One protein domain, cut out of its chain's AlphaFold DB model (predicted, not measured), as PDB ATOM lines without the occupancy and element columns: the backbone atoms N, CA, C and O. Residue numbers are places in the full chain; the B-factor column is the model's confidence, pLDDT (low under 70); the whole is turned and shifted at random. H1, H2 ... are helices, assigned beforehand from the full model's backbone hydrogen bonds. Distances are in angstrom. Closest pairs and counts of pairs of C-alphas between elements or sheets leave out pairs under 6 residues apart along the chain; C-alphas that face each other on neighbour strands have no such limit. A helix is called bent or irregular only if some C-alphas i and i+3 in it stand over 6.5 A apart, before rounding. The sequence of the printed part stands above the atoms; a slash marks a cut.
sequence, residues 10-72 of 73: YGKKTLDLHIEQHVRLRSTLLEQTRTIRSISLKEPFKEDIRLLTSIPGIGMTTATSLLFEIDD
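AT A GLANCE: This is residues 10 to 72 of the 73 residues of the protein "ISCps8 transposase" of Petrimonas sp. IBARAKI (UniProt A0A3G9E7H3). One long straight helix, H1, makes a shaft that sticks out with residues 10 to 32 from a small head, and the head holds its other end with two short helices, H2 and H3. H3 packs on H2 and on the last residues of H1, and stands about perpendicular to both. The printed part has 63 residues with three named helices, in the order H1, H2, H3, and no named strand; the class is all helix. The whole is extended, with a radius of gyration of the C-alphas of 17.0 A, and its outline is a rod whose C-alphas span 53 by 23 by 18 A, the length being made by the shaft of H1.

IN THESE COORDINATES: H1 is residues 10 to 40, from C-alpha 10 at (2.720, 2.237, 177.932) to C-alpha 40 at (-21.069, 30.682, 203.282), 44.9 A from first to last C-alpha. A tight link of 5 residues follows. H2 is residues 46 to 53, 10.6 A long from first to last C-alpha, and begins with C-alpha 46 at (-25.576, 33.400, 206.285). A short link of 6 residues comes next. H3 is residues 60 to 70, 15.3 A long from first to last C-alpha, and ends with C-alpha 70 at (-21.019, 40.726, 193.304). None of the three helices is bent.

HOW THE PARTS SIT: H1 touches H3 with residues 37 to 40 alone; the closest C-alphas of the two are those of Ser 40 and Thr 64, 6.5 A apart. The lines of H1 and H3 are about perpendicular, at 74 degrees. H1 and H2 are close but not clearly touching, and their closest C-alphas, those of Ser 40 and Lys 46, are 6.1 A apart. H1 and H2 run opposite ways at a steep tilt of 65 degrees. H2 touches H3, with the C-alphas of Leu 52 and Ala 63 the closest at 5.4 A. The lines of H2 and H3 are only just about perpendicular, at 70.1 degrees, and their centres are 9.7 A apart. In H1, H2 and H3 every pair of O i and N i+4 is within hydrogen-bond range.

THE WHOLE: The two C-alphas farthest apart are those of Tyr 10 and Glu 47, at 53.6 A. Residues 10 to 32, which belong to H1, stand free. Without them the body is 40 residues spanning 24 by 21 by 16 A, with a radius of gyration of 9.1 A. The printed part has no cut, and neither link is long. The mean pLDDT of the printed part is 92.2; residues 71 to 72 are under 70.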
ATOM      1  N   TYR A  10       2.597   0.785 177.783       84.06
ATOM      2  CA  TYR A  10       2.720   2.237 177.932       84.06
ATOM      3  C   TYR A  10       1.356   2.939 177.926       84.06
ATOM      4  O   TYR A  10       1.109   3.811 178.758       84.06
ATOM      5  N   GLY A  11       0.446   2.532 177.033       85.00
ATOM      6  CA  GLY A  11      -0.912   3.066 176.990       85.00
ATOM      7  C   GLY A  11      -1.660   2.816 178.296       85.00
ATOM      8  O   GLY A  11      -2.242   3.746 178.856       85.00
ATOM      9  N   LYS A  12      -1.591   1.585 178.819       88.25
ATOM     10  CA  LYS A  12      -2.219   1.226 180.097       88.25
ATOM     11  C   LYS A  12      -1.685   2.076 181.250       88.25
ATOM     12  O   LYS A  12      -2.470   2.664 181.984       88.25
ATOM     13  N   LYS A  13      -0.361   2.229 181.347       90.44
ATOM     14  CA  LYS A  13       0.276   3.034 182.397       90.44
ATOM     15  C   LYS A  13      -0.116   4.513 182.331       90.44
ATOM     16  O   LYS A  13      -0.383   5.119 183.363       90.44
ATOM     17  N   THR A  14      -0.181   5.093 181.134       91.81
ATOM     18  CA  THR A  14      -0.626   6.482 180.945       91.81
ATOM     19  C   THR A  14      -2.100   6.659 181.312       91.81
ATOM     20  O   THR A  14      -2.453   7.640 181.965       91.81
ATOM     21  N   LEU A  15      -2.963   5.702 180.955       91.12
ATOM     22  CA  LEU A  15      -4.372   5.723 181.352       91.12
ATOM     23  C   LEU A  15      -4.532   5.630 182.876       91.12
ATOM     24  O   LEU A  15      -5.286   6.417 183.448       91.12
ATOM     25  N   ASP A  16      -3.799   4.730 183.531       92.50
ATOM     26  CA  ASP A  16      -3.821   4.583 184.989       92.50
ATOM     27  C   ASP A  16      -3.388   5.887 185.685       92.50
ATOM     28  O   ASP A  16      -4.070   6.350 186.602       92.50
ATOM     29  N   LEU A  17      -2.329   6.542 185.191       94.75
ATOM     30  CA  LEU A  17      -1.884   7.852 185.687       94.75
ATOM     31  C   LEU A  17      -2.963   8.931 185.525       94.75
ATOM     32  O   LEU A  17      -3.198   9.712 186.448       94.75
ATOM     33  N   HIS A  18      -3.650   8.981 184.381       94.88
ATOM     34  CA  HIS A  18      -4.733   9.942 184.168       94.88
ATOM     35  C   HIS A  18      -5.935   9.680 185.071       94.88
ATOM     36  O   HIS A  18      -6.502  10.628 185.614       94.88
ATOM     37  N   ILE A  19      -6.316   8.417 185.270       95.94
ATOM     38  CA  ILE A  19      -7.390   8.049 186.198       95.94
ATOM     39  C   ILE A  19      -7.020   8.490 187.613       95.94
ATOM     40  O   ILE A  19      -7.826   9.129 188.291       95.94
ATOM     41  N   GLU A  20      -5.794   8.206 188.044       96.69
ATOM     42  CA  GLU A  20      -5.291   8.597 189.354       96.69
ATOM     43  C   GLU A  20      -5.323  10.121 189.549       96.69
ATOM     44  O   GLU A  20      -5.840  10.610 190.557       96.69
ATOM     45  N   GLN A  21      -4.842  10.884 188.563       97.62
ATOM     46  CA  GLN A  21      -4.930  12.347 188.557       97.62
ATOM     47  C   GLN A  21      -6.380  12.821 188.667       97.62
ATOM     48  O   GLN A  21      -6.691  13.680 189.494       97.62
ATOM     49  N   HIS A  22      -7.289  12.242 187.882       97.31
ATOM     50  CA  HIS A  22      -8.694  12.636 187.888       97.31
ATOM     51  C   HIS A  22      -9.373  12.361 189.231       97.31
ATOM     52  O   HIS A  22     -10.157  13.186 189.708       97.31
ATOM     53  N   VAL A  23      -9.072  11.221 189.856       97.75
ATOM     54  CA  VAL A  23      -9.586  10.867 191.184       97.75
ATOM     55  C   VAL A  23      -9.089  11.861 192.232       97.75
ATOM     56  O   VAL A  23      -9.900  12.362 193.016       97.75
ATOM     57  N   ARG A  24      -7.796  12.210 192.210       97.94
ATOM     58  CA  ARG A  24      -7.227  13.226 193.111       97.94
ATOM     59  C   ARG A  24      -7.912  14.579 192.924       97.94
ATOM     60  O   ARG A  24      -8.406  15.138 193.898       97.94
ATOM     61  N   LEU A  25      -8.038  15.052 191.681       98.06
ATOM     62  CA  LEU A  25      -8.700  16.322 191.362       98.06
ATOM     63  C   LEU A  25     -10.143  16.368 191.872       98.06
ATOM     64  O   LEU A  25     -10.551  17.356 192.479       98.06
ATOM     65  N   ARG A  26     -10.913  15.289 191.689       97.94
ATOM     66  CA  ARG A  26     -12.287  15.208 192.210       97.94
ATOM     67  C   ARG A  26     -12.335  15.314 193.734       97.94
ATOM     68  O   ARG A  26     -13.229  15.974 194.256       97.94
ATOM     69  N   SER A  27     -11.398  14.676 194.436       97.81
ATOM     70  CA  SER A  27     -11.325  14.762 195.897       97.81
ATOM     71  C   SER A  27     -11.008  16.184 196.353       97.81
ATOM     72  O   SER A  27     -11.694  16.706 197.228       97.81
ATOM     73  N   THR A  28     -10.026  16.830 195.721       98.06
ATOM     74  CA  THR A  28      -9.642  18.212 196.039       98.06
ATOM     75  C   THR A  28     -10.793  19.183 195.782       98.06
ATOM     76  O   THR A  28     -11.124  19.983 196.654       98.06
ATOM     77  N   LEU A  29     -11.471  19.070 194.635       96.94
ATOM     78  CA  LEU A  29     -12.636  19.902 194.317       96.94
ATOM     79  C   LEU A  29     -13.771  19.724 195.330       96.94
ATOM     80  O   LEU A  29     -14.410  20.700 195.727       96.94
ATOM     81  N   LEU A  30     -14.028  18.489 195.773       97.12
ATOM     82  CA  LEU A  30     -15.053  18.212 196.779       97.12
ATOM     83  C   LEU A  30     -14.714  18.860 198.125       97.12
ATOM     84  O   LEU A  30     -15.595  19.441 198.760       97.12
ATOM     85  N   GLU A  31     -13.461  18.754 198.559       97.62
ATOM     86  CA  GLU A  31     -12.985  19.376 199.794       97.62
ATOM     87  C   GLU A  31     -13.131  20.899 199.731       97.62
ATOM     88  O   GLU A  31     -13.779  21.487 200.594       97.62
ATOM     89  N   GLN A  32     -12.637  21.524 198.660       94.38
ATOM     90  CA  GLN A  32     -12.759  22.964 198.436       94.38
ATOM     91  C   GLN A  32     -14.224  23.417 198.446       94.38
ATOM     92  O   GLN A  32     -14.584  24.342 199.173       94.38
ATOM     93  N   THR A  33     -15.095  22.717 197.713       92.62
ATOM     94  CA  THR A  33     -16.530  23.037 197.646       92.62
ATOM     95  C   THR A  33     -17.198  22.938 199.020       92.62
ATOM     96  O   THR A  33     -18.023  23.779 199.381       92.62
ATOM     97  N   ARG A  34     -16.849  21.922 199.824       94.50
ATOM     98  CA  ARG A  34     -17.373  21.760 201.190       94.50
ATOM     99  C   ARG A  34     -16.895  22.870 202.116       94.50
ATOM    100  O   ARG A  34     -17.701  23.392 202.883       94.50
ATOM    101  N   THR A  35     -15.621  23.236 202.025       93.38
ATOM    102  CA  THR A  35     -15.038  24.327 202.805       93.38
ATOM    103  C   THR A  35     -15.740  25.641 202.490       93.38
ATOM    104  O   THR A  35     -16.253  26.277 203.411       93.38
ATOM    105  N   ILE A  36     -15.880  25.984 201.206       91.38
ATOM    106  CA  ILE A  36     -16.603  27.178 200.749       91.38
ATOM    107  C   ILE A  36     -18.037  27.179 201.288       91.38
ATOM    108  O   ILE A  36     -18.444  28.127 201.952       91.38
ATOM    109  N   ARG A  37     -18.776  26.076 201.117       90.56
ATOM    110  CA  ARG A  37     -20.139  25.952 201.653       90.56
ATOM    111  C   ARG A  37     -20.193  26.172 203.167       90.56
ATOM    112  O   ARG A  37     -21.133  26.787 203.659       90.56
ATOM    113  N   SER A  38     -19.217  25.652 203.912       92.69
ATOM    114  CA  SER A  38     -19.161  25.821 205.367       92.69
ATOM    115  C   SER A  38     -18.922  27.274 205.786       92.69
ATOM    116  O   SER A  38     -19.416  27.683 206.834       92.69
ATOM    117  N   ILE A  39     -18.189  28.042 204.974       91.69
ATOM    118  CA  ILE A  39     -17.935  29.470 205.183       91.69
ATOM    119  C   ILE A  39     -19.196  30.268 204.848       91.69
ATOM    120  O   ILE A  39     -19.635  31.061 205.671       91.69
ATOM    121  N   SER A  40     -19.842  29.990 203.712       90.12
ATOM    122  CA  SER A  40     -21.069  30.682 203.282       90.12
ATOM    123  C   SER A  40     -22.250  30.518 204.249       90.12
ATOM    124  O   SER A  40     -23.163  31.332 204.253       90.12
ATOM    125  N   LEU A  41     -22.267  29.465 205.071       89.50
ATOM    126  CA  LEU A  41     -23.313  29.242 206.081       89.50
ATOM    127  C   LEU A  41     -23.032  29.927 207.430       89.50
ATOM    128  O   LEU A  41     -23.836  29.800 208.360       89.50
ATOM    129  N   LYS A  42     -21.895  30.612 207.562       92.56
ATOM    130  CA  LYS A  42     -21.518  31.388 208.748       92.56
ATOM    131  C   LYS A  42     -21.731  32.876 208.490       92.56
ATOM    132  O   LYS A  42     -21.860  33.311 207.350       92.56
ATOM    133  N   GLU A  43     -21.761  33.647 209.570       90.81
ATOM    134  CA  GLU A  43     -21.737  35.106 209.471       90.81
ATOM    135  C   GLU A  43     -20.437  35.578 208.788       90.81
ATOM    136  O   GLU A  43     -19.389  34.957 209.007       90.81
ATOM    137  N   PRO A  44     -20.482  36.654 207.983       90.12
ATOM    138  CA  PRO A  44     -21.645  37.521 207.730       90.12
ATOM    139  C   PRO A  44     -22.595  37.025 206.617       90.12
ATOM    140  O   PRO A  44     -23.674  37.569 206.443       90.12
ATOM    141  N   PHE A  45     -22.227  35.975 205.882       91.50
ATOM    142  CA  PHE A  45     -22.886  35.575 204.627       91.50
ATOM    143  C   PHE A  45     -24.214  34.826 204.798       91.50
ATOM    144  O   PHE A  45     -24.959  34.615 203.841       91.50
ATOM    145  N   LYS A  46     -24.495  34.349 206.012       92.88
ATOM    146  CA  LYS A  46     -25.576  33.400 206.285       92.88
ATOM    147  C   LYS A  46     -26.952  33.914 205.857       92.88
ATOM    148  O   LYS A  46     -27.748  33.138 205.326       92.88
ATOM    149  N   GLU A  47     -27.242  35.185 206.122       94.88
ATOM    150  CA  GLU A  47     -28.537  35.778 205.790       94.88
ATOM    151  C   GLU A  47     -28.689  35.978 204.278       94.88
ATOM    152  O   GLU A  47     -29.696  35.551 203.713       94.88
ATOM    153  N   ASP A  48     -27.667  36.498 203.600       94.12
ATOM    154  CA  ASP A  48     -27.702  36.717 202.150       94.12
ATOM    155  C   ASP A  48     -27.849  35.404 201.385       94.12
ATOM    156  O   ASP A  48     -28.665  35.280 200.471       94.12
ATOM    157  N   ILE A  49     -27.141  34.361 201.822       95.00
ATOM    158  CA  ILE A  49     -27.287  33.016 201.266       95.00
ATOM    159  C   ILE A  49     -28.701  32.470 201.484       95.00
ATOM    160  O   ILE A  49     -29.263  31.843 200.578       95.00
ATOM    161  N   ARG A  50     -29.314  32.702 202.652       95.31
ATOM    162  CA  ARG A  50     -30.706  32.303 202.916       95.31
ATOM    163  C   ARG A  50     -31.679  33.025 201.983       95.31
ATOM    164  O   ARG A  50     -32.595  32.389 201.466       95.31
ATOM    165  N   LEU A  51     -31.477  34.322 201.757       95.69
ATOM    166  CA  LEU A  51     -32.305  35.119 200.853       95.69
ATOM    167  C   LEU A  51     -32.154  34.647 199.404       95.69
ATOM    168  O   LEU A  51     -33.155  34.351 198.754       95.69
ATOM    169  N   LEU A  52     -30.924  34.479 198.918       95.06
ATOM    170  CA  LEU A  52     -30.653  34.018 197.555       95.06
ATOM    171  C   LEU A  52     -31.235  32.623 197.299       95.06
ATOM    172  O   LEU A  52     -31.897  32.410 196.288       95.06
ATOM    173  N   THR A  53     -31.064  31.686 198.235       95.62
ATOM    174  CA  THR A  53     -31.589  30.314 198.094       95.62
ATOM    175  C   THR A  53     -33.100  30.185 198.296       95.62
ATOM    176  O   THR A  53     -33.664  29.125 198.027       95.62
ATOM    177  N   SER A  54     -33.784  31.252 198.727       97.25
ATOM    178  CA  SER A  54     -35.252  31.292 198.755       97.25
ATOM    179  C   SER A  54     -35.869  31.424 197.357       97.25
ATOM    180  O   SER A  54     -37.040  31.093 197.164       97.25
ATOM    181  N   ILE A  55     -35.083  31.870 196.370       96.56
ATOM    182  CA  ILE A  55     -35.523  32.035 194.987       96.56
ATOM    183  C   ILE A  55     -35.567  30.658 194.303       96.56
ATOM    184  O   ILE A  55     -34.545  29.965 194.246       96.56
ATOM    185  N   PRO A  56     -36.717  30.247 193.732       96.75
ATOM    186  CA  PRO A  56     -36.816  28.993 192.997       96.75
ATOM    187  C   PRO A  56     -35.759  28.894 191.891       96.75
ATOM    188  O   PRO A  56     -35.654  29.767 191.034       96.75
ATOM    189  N   GLY A  57     -34.979  27.813 191.912       95.12
ATOM    190  CA  GLY A  57     -33.887  27.584 190.960       95.12
ATOM    191  C   GLY A  57     -32.510  28.080 191.416       95.12
ATOM    192  O   GLY A  57     -31.522  27.726 190.778       95.12
ATOM    193  N   ILE A  58     -32.402  28.811 192.534       95.94
ATOM    194  CA  ILE A  58     -31.112  29.215 193.107       95.94
ATOM    195  C   ILE A  58     -30.716  28.257 194.232       95.94
ATOM    196  O   ILE A  58     -31.260  28.268 195.333       95.94
ATOM    197  N   GLY A  59     -29.735  27.402 193.943       92.81
ATOM    198  CA  GLY A  59     -29.114  26.528 194.935       92.81
ATOM    199  C   GLY A  59     -27.946  27.198 195.658       92.81
ATOM    200  O   GLY A  59     -27.454  28.243 195.246       92.81
ATOM    201  N   MET A  60     -27.446  26.537 196.705       90.69
ATOM    202  CA  MET A  60     -26.312  27.012 197.512       90.69
ATOM    203  C   MET A  60     -25.102  27.438 196.677       90.69
ATOM    204  O   MET A  60     -24.542  28.493 196.927       90.69
ATOM    205  N   THR A  61     -24.698  26.637 195.688       90.94
ATOM    206  CA  THR A  61     -23.513  26.936 194.868       90.94
ATOM    207  C   THR A  61     -23.698  28.221 194.067       90.94
ATOM    208  O   THR A  61     -22.816  29.068 194.074       90.94
ATOM    209  N   THR A  62     -24.863  28.392 193.440       93.50
ATOM    210  CA  THR A  62     -25.199  29.601 192.682       93.50
ATOM    211  C   THR A  62     -25.311  30.817 193.595       93.50
ATOM    212  O   THR A  62     -24.771  31.863 193.267       93.50
ATOM    213  N   ALA A  63     -25.959  30.679 194.756       94.19
ATOM    214  CA  ALA A  63     -26.046  31.746 195.750       94.19
ATOM    215  C   ALA A  63     -24.655  32.185 196.228       94.19
ATOM    216  O   ALA A  63     -24.372  33.374 196.277       94.19
ATOM    217  N   THR A  64     -23.773  31.229 196.525       92.50
ATOM    218  CA  THR A  64     -22.392  31.504 196.924       92.50
ATOM    219  C   THR A  64     -21.596  32.198 195.818       92.50
ATOM    220  O   THR A  64     -20.891  33.155 196.117       92.50
ATOM    221  N   SER A  65     -21.711  31.750 194.563       91.06
ATOM    222  CA  SER A  65     -21.064  32.423 193.427       91.06
ATOM    223  C   SER A  65     -21.558  33.856 193.269       91.06
ATOM    224  O   SER A  65     -20.743  34.761 193.210       91.06
ATOM    225  N   LEU A  66     -22.877  34.080 193.281       91.50
ATOM    226  CA  LEU A  66     -23.451  35.424 193.173       91.50
ATOM    227  C   LEU A  66     -22.988  36.337 194.309       91.50
ATOM    228  O   LEU A  66     -22.619  37.474 194.054       91.50
ATOM    229  N   LEU A  67     -22.991  35.836 195.545       89.88
ATOM    230  CA  LEU A  67     -22.555  36.612 196.698       89.88
ATOM    231  C   LEU A  67     -21.082  37.009 196.565       89.88
ATOM    232  O   LEU A  67     -20.766  38.181 196.665       89.88
ATOM    233  N   PHE A  68     -20.182  36.068 196.275       86.88
ATOM    234  CA  PHE A  68     -18.751  36.379 196.195       86.88
ATOM    235  C   PHE A  68     -18.328  37.119 194.924       86.88
ATOM    236  O   PHE A  68     -17.328  37.821 194.956       86.88
ATOM    237  N   GLU A  69     -19.044  36.971 193.810       85.06
ATOM    238  CA  GLU A  69     -18.724  37.691 192.571       85.06
ATOM    239  C   GLU A  69     -19.272  39.127 192.563       85.06
ATOM    240  O   GLU A  69     -18.721  39.971 191.864       85.06
ATOM    241  N   ILE A  70     -20.356  39.409 193.298       79.56
ATOM    242  CA  ILE A  70     -21.019  40.726 193.304       79.56
ATOM    243  C   ILE A  70     -20.608  41.576 194.515       79.56
ATOM    244  O   ILE A  70     -20.523  42.794 194.383       79.56
ATOM    245  N   ASP A  71     -20.364  40.964 195.677       66.75
ATOM    246  CA  ASP A  71     -19.987  41.676 196.914       66.75
ATOM    247  C   ASP A  71     -18.506  42.129 196.910       66.75
ATOM    248  O   ASP A  71     -18.091  42.902 197.765       66.75
ATOM    249  N   ASP A  72     -17.714  41.692 195.921       56.91
ATOM    250  CA  ASP A  72     -16.309  42.084 195.694       56.91
ATOM    251  C   ASP A  72     -16.187  43.182 194.600       56.91
ATOM    252  O   ASP A  72     -15.417  43.048 193.645       56.91
TER     253      ASP A  72